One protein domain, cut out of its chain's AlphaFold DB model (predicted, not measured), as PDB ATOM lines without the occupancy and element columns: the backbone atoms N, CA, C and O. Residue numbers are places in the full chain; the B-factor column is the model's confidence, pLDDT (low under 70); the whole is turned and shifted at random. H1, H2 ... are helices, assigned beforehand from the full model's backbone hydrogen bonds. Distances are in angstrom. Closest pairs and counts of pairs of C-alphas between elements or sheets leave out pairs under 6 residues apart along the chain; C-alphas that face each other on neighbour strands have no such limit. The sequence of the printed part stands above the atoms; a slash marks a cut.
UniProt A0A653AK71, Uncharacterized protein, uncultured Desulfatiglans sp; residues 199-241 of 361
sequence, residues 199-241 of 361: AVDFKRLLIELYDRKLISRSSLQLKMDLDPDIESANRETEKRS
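AT A GLANCE: This is residues 199 to 241 of the 361 residues of an uncharacterized protein of uncultured Desulfatiglans sp (UniProt A0A653AK71). Two helices, H1 and the shorter H2, lie side by side as a helical hairpin, and a third, H3, leads away from it as an arm. Residues 233 to 241, of which 233 to 238 belong to H3, stick out from the rest at the far end of this arm. The printed part has 43 residues with three named helices, in the order H1, H2, H3, and no named strand; the class is all helix. It is loose, with a radius of gyration of the C-alphas of 11.8 A, and elongated, spanning 33 by 19 by 15 A.

HOW THE PARTS SIT: The longest helix is H1, residues 199 to 211. With its residues 206 to 210 alone it touches H2, residues 217 to 223; the closest C-alphas are those of Leu 206 and Leu 220, 6.7 A apart. Their lines stand at a shallow tilt of 13 degrees and they run opposite ways, a hairpin. H3, residues 228 to 238, and H2 only just touch, with 3 pairs of C-alphas within 8 A, and touch only at the corner by their link; the closest C-alphas are those of Ser 218 and Pro 228, 5.8 A apart. Their lines stand at a steep tilt of 54 degrees, opposite ways. H1 and H3 are apart. In H1, H2 and H3 every O i to N i+4 pair is within hydrogen-bond range.

IN THESE COORDINATES: H1 begins with C-alpha 199 at (-20.807, -184.661, 22.379) and is 18.3 A long from first to last C-alpha. H2 is 10.0 A long and begins with C-alpha 217 at (-23.846, -168.675, 14.006). H3 is 14.9 A long and ends with C-alpha 238 at (-21.525, -172.482, -2.827).

THE WHOLE: The two C-alphas farthest apart are those of Asp 201 and Arg 240, 34.1 A. Without residues 233 to 241, which stand free, the body spans 24 by 21 by 9 A. Both links are tight, and the printed part has no cut. The mean pLDDT of the printed part is 75.6; residues 199 to 200 and 235 to 241 are under 70.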
ATOM      1  N   ALA A 199     -21.015-185.329  23.662       64.31
ATOM      2  CA  ALA A 199     -20.807-184.661  22.379       64.31
ATOM      3  C   ALA A 199     -22.089-184.598  21.527       64.31
ATOM      4  O   ALA A 199     -22.295-183.625  20.813       64.31
ATOM      5  N   VAL A 200     -22.971-185.599  21.590       69.88
ATOM      6  CA  VAL A 200     -24.220-185.599  20.803       69.88
ATOM      7  C   VAL A 200     -25.271-184.685  21.434       69.88
ATOM      8  O   VAL A 200     -25.860-183.856  20.738       69.88
ATOM      9  N   ASP A 201     -25.465-184.783  22.749       73.38
ATOM     10  CA  ASP A 201     -26.463-183.989  23.471       73.38
ATOM     11  C   ASP A 201     -26.074-182.509  23.542       73.38
ATOM     12  O   ASP A 201     -26.922-181.636  23.356       73.38
ATOM     13  N   PHE A 202     -24.787-182.202  23.708       73.69
ATOM     14  CA  PHE A 202     -24.281-180.834  23.666       73.69
ATOM     15  C   PHE A 202     -24.437-180.217  22.274       73.69
ATOM     16  O   PHE A 202     -24.870-179.070  22.152       73.69
ATOM     17  N   LYS A 203     -24.164-180.987  21.211       79.12
ATOM     18  CA  LYS A 203     -24.398-180.545  19.829       79.12
ATOM     19  C   LYS A 203     -25.884-180.311  19.558       79.12
ATOM     20  O   LYS A 203     -26.236-179.294  18.963       79.12
ATOM     21  N   ARG A 204     -26.768-181.181  20.052       82.12
ATOM     22  CA  ARG A 204     -28.222-180.986  19.968       82.12
ATOM     23  C   ARG A 204     -28.676-179.735  20.725       82.12
ATOM     24  O   ARG A 204     -29.424-178.937  20.173       82.12
ATOM     25  N   LEU A 205     -28.182-179.524  21.942       83.94
ATOM     26  CA  LEU A 205     -28.487-178.341  22.749       83.94
ATOM     27  C   LEU A 205     -27.987-177.054  22.081       83.94
ATOM     28  O   LEU A 205     -28.680-176.041  22.092       83.94
ATOM     29  N   LEU A 206     -26.812-177.085  21.455       81.81
ATOM     30  CA  LEU A 206     -26.280-175.967  20.679       81.81
ATOM     31  C   LEU A 206     -27.162-175.616  19.475       81.81
ATOM     32  O   LEU A 206     -27.398-174.433  19.228       81.81
ATOM     33  N   ILE A 207     -27.682-176.622  18.767       85.25
ATOM     34  CA  ILE A 207     -28.650-176.427  17.679       85.25
ATOM     35  C   ILE A 207     -29.947-175.823  18.232       85.25
ATOM     36  O   ILE A 207     -30.418-174.819  17.708       85.25
ATOM     37  N   GLU A 208     -30.476-176.336  19.347       86.50
ATOM     38  CA  GLU A 208     -31.676-175.776  19.986       86.50
ATOM     39  C   GLU A 208     -31.478-174.319  20.450       86.50
ATOM     40  O   GLU A 208     -32.389-173.496  20.341       86.50
ATOM     41  N   LEU A 209     -30.292-173.963  20.955       85.44
ATOM     42  CA  LEU A 209     -29.958-172.586  21.333       85.44
ATOM     43  C   LEU A 209     -29.813-171.662  20.114       85.44
ATOM     44  O   LEU A 209     -30.170-170.482  20.200       85.44
ATOM     45  N   TYR A 210     -29.327-172.184  18.987       84.38
ATOM     46  CA  TYR A 210     -29.295-171.466  17.714       84.38
ATOM     47  C   TYR A 210     -30.705-171.254  17.144       84.38
ATOM     48  O   TYR A 210     -31.043-170.131  16.768       84.38
ATOM     49  N   ASP A 211     -31.564-172.275  17.177       85.88
ATOM     50  CA  ASP A 211     -32.962-172.188  16.731       85.88
ATOM     51  C   ASP A 211     -33.759-171.178  17.567       85.88
ATOM     52  O   ASP A 211     -34.571-170.408  17.045       85.88
ATOM     53  N   ARG A 212     -33.467-171.100  18.871       90.12
ATOM     54  CA  ARG A 212     -34.009-170.078  19.781       90.12
ATOM     55  C   ARG A 212     -33.372-168.695  19.608       90.12
ATOM     56  O   ARG A 212     -33.766-167.767  20.311       90.12
ATOM     57  N   LYS A 213     -32.419-168.536  18.682       83.56
ATOM     58  CA  LYS A 213     -31.674-167.295  18.390       83.56
ATOM     59  C   LYS A 213     -30.897-166.733  19.588       83.56
ATOM     60  O   LYS A 213     -30.642-165.534  19.649       83.56
ATOM     61  N   LEU A 214     -30.519-167.587  20.539       81.81
ATOM     62  CA  LEU A 214     -29.760-167.196  21.735       81.81
ATOM     63  C   LEU A 214     -28.247-167.172  21.484       81.81
ATOM     64  O   LEU A 214     -27.506-166.529  22.223       81.81
ATOM     65  N   ILE A 215     -27.789-167.883  20.454       83.88
ATOM     66  CA  ILE A 215     -26.379-168.037  20.097       83.88
ATOM     67  C   ILE A 215     -26.173-167.585  18.649       83.88
ATOM     68  O   ILE A 215     -27.012-167.829  17.780       83.88
ATOM     69  N   SER A 216     -25.053-166.905  18.386       80.50
ATOM     70  CA  SER A 216     -24.681-166.506  17.031       80.50
ATOM     71  C   SER A 216     -24.184-167.705  16.227       80.50
ATOM     72  O   SER A 216     -23.596-168.651  16.743       80.50
ATOM     73  N   ARG A 217     -24.329-167.634  14.912       74.69
ATOM     74  CA  ARG A 217     -23.846-168.675  14.006       74.69
ATOM     75  C   ARG A 217     -22.331-168.918  14.106       74.69
ATOM     76  O   ARG A 217     -21.897-170.061  14.037       74.69
ATOM     77  N   SER A 218     -21.549-167.861  14.329       76.06
ATOM     78  CA  SER A 218     -20.096-167.950  14.524       76.06
ATOM     79  C   SER A 218     -19.725-168.684  15.812       76.06
ATOM     80  O   SER A 218     -18.805-169.493  15.822       76.06
ATOM     81  N   SER A 219     -20.474-168.454  16.893       78.12
ATOM     82  CA  SER A 219     -20.251-169.154  18.162       78.12
ATOM     83  C   SER A 219     -20.745-170.602  18.134       78.12
ATOM     84  O   SER A 219     -20.188-171.434  18.845       78.12
ATOM     85  N   LEU A 220     -21.727-170.927  17.285       81.00
ATOM     86  CA  LEU A 220     -22.101-172.310  16.980       81.00
ATOM     87  C   LEU A 220     -20.978-173.036  16.226       81.00
ATOM     88  O   LEU A 220     -20.608-174.132  16.624       81.00
ATOM     89  N   GLN A 221     -20.426-172.422  15.175       79.88
ATOM     90  CA  GLN A 221     -19.351-173.005  14.362       79.88
ATOM     91  C   GLN A 221     -18.097-173.279  15.198       79.88
ATOM     92  O   GLN A 221     -17.639-174.414  15.241       79.88
ATOM     93  N   LEU A 222     -17.647-172.292  15.981       77.19
ATOM     94  CA  LEU A 222     -16.498-172.448  16.879       77.19
ATOM     95  C   LEU A 222     -16.682-173.573  17.908       77.19
ATOM     96  O   LEU A 222     -15.729-174.264  18.235       77.19
ATOM     97  N   LYS A 223     -17.901-173.773  18.426       76.88
ATOM     98  CA  LYS A 223     -18.198-174.854  19.385       76.88
ATOM     99  C   LYS A 223     -18.436-176.219  18.733       76.88
ATOM    100  O   LYS A 223     -18.513-177.217  19.442       76.88
ATOM    101  N   MET A 224     -18.609-176.253  17.415       74.44
ATOM    102  CA  MET A 224     -18.748-177.467  16.608       74.44
ATOM    103  C   MET A 224     -17.415-177.890  15.978       74.44
ATOM    104  O   MET A 224     -17.416-178.810  15.163       74.44
ATOM    105  N   ASP A 225     -16.313-177.226  16.343       73.94
ATOM    106  CA  ASP A 225     -14.980-177.386  15.752       73.94
ATOM    107  C   ASP A 225     -14.945-177.079  14.240       73.94
ATOM    108  O   ASP A 225     -14.187-177.680  13.482       73.94
ATOM    109  N   LEU A 226     -15.787-176.142  13.791       78.19
ATOM    110  CA  LEU A 226     -15.816-175.636  12.419       78.19
ATOM    111  C   LEU A 226     -15.219-174.226  12.376       78.19
ATOM    112  O   LEU A 226     -15.665-173.336  13.108       78.19
ATOM    113  N   ASP A 227     -14.261-174.000  11.479       76.56
ATOM    114  CA  ASP A 227     -13.659-172.680  11.301       76.56
ATOM    115  C   ASP A 227     -14.653-171.714  10.627       76.56
ATOM    116  O   ASP A 227     -15.085-171.953   9.492       76.56
ATOM    117  N   PRO A 228     -15.029-170.598  11.285       75.56
ATOM    118  CA  PRO A 228     -16.060-169.693  10.778       75.56
ATOM    119  C   PRO A 228     -15.650-169.018   9.466       75.56
ATOM    120  O   PRO A 228     -16.501-168.790   8.601       75.56
ATOM    121  N   ASP A 229     -14.357-168.740   9.304       76.75
ATOM    122  CA  ASP A 229     -13.817-168.043   8.140       76.75
ATOM    123  C   ASP A 229     -13.842-168.948   6.902       76.75
ATOM    124  O   ASP A 229     -14.324-168.533   5.846       76.75
ATOM    125  N   ILE A 230     -13.445-170.217   7.049       76.44
ATOM    126  CA  ILE A 230     -13.470-171.215   5.967       76.44
ATOM    127  C   ILE A 230     -14.912-171.513   5.550       76.44
ATOM    128  O   ILE A 230     -15.230-171.513   4.365       76.44
ATOM    129  N   GLU A 231     -15.822-171.676   6.510       75.56
ATOM    130  CA  GLU A 231     -17.244-171.905   6.235       75.56
ATOM    131  C   GLU A 231     -17.930-170.700   5.578       75.56
ATOM    132  O   GLU A 231     -18.872-170.851   4.797       75.56
ATOM    133  N   SER A 232     -17.495-169.478   5.897       74.06
ATOM    134  CA  SER A 232     -17.995-168.279   5.225       74.06
ATOM    135  C   SER A 232     -17.517-168.203   3.773       74.06
ATOM    136  O   SER A 232     -18.334-167.942   2.891       74.06
ATOM    137  N   ALA A 233     -16.249-168.535   3.513       73.25
ATOM    138  CA  ALA A 233     -15.674-168.569   2.174       73.25
ATOM    139  C   ALA A 233     -16.293-169.684   1.317       73.25
ATOM    140  O   ALA A 233     -16.736-169.416   0.199       73.25
ATOM    141  N   ASN A 234     -16.440-170.892   1.874       72.12
ATOM    142  CA  ASN A 234     -17.118-172.008   1.209       72.12
ATOM    143  C   ASN A 234     -18.564-171.660   0.849       72.12
ATOM    144  O   ASN A 234     -19.061-172.048  -0.201       72.12
ATOM    145  N   ARG A 235     -19.245-170.853   1.662       67.75
ATOM    146  CA  ARG A 235     -20.599-170.388   1.339       67.75
ATOM    147  C   ARG A 235     -20.654-169.358   0.240       67.75
ATOM    148  O   ARG A 235     -21.641-169.302  -0.485       67.75
ATOM    149  N   GLU A 236     -19.659-168.492   0.143       68.44
ATOM    150  CA  GLU A 236     -19.576-167.558  -0.976       68.44
ATOM    151  C   GLU A 236     -19.302-168.293  -2.288       68.44
ATOM    152  O   GLU A 236     -19.831-167.896  -3.328       68.44
ATOM    153  N   THR A 237     -18.562-169.403  -2.234       65.56
ATOM    154  CA  THR A 237     -18.370-170.292  -3.382       65.56
ATOM    155  C   THR A 237     -19.609-171.144  -3.676       65.56
ATOM    156  O   THR A 237     -20.026-171.190  -4.827       65.56
ATOM    157  N   GLU A 238     -20.280-171.708  -2.667       61.19
ATOM    158  CA  GLU A 238     -21.525-172.482  -2.827       61.19
ATOM    159  C   GLU A 238     -22.681-171.614  -3.336       61.19
ATOM    160  O   GLU A 238     -23.462-172.045  -4.173       61.19
ATOM    161  N   LYS A 239     -22.784-170.349  -2.905       57.69
ATOM    162  CA  LYS A 239     -23.776-169.405  -3.453       57.69
ATOM    163  C   LYS A 239     -23.577-169.129  -4.945       57.69
ATOM    164  O   LYS A 239     -24.522-168.694  -5.595       57.69
ATOM    165  N   ARG A 240     -22.358-169.309  -5.469       53.94
ATOM    166  CA  ARG A 240     -22.053-169.145  -6.898       53.94
ATOM    167  C   ARG A 240     -22.334-170.409  -7.706       53.94
ATOM    168  O   ARG A 240     -22.547-170.296  -8.906       53.94
ATOM    169  N   SER A 241     -22.354-171.579  -7.077       51.66
ATOM    170  CA  SER A 241     -22.674-172.849  -7.720       51.66
ATOM    171  C   SER A 241     -24.015-173.363  -7.203       51.66
ATOM    172  O   SER A 241     -24.073-174.043  -6.181       51.66
TER     173      SER A 241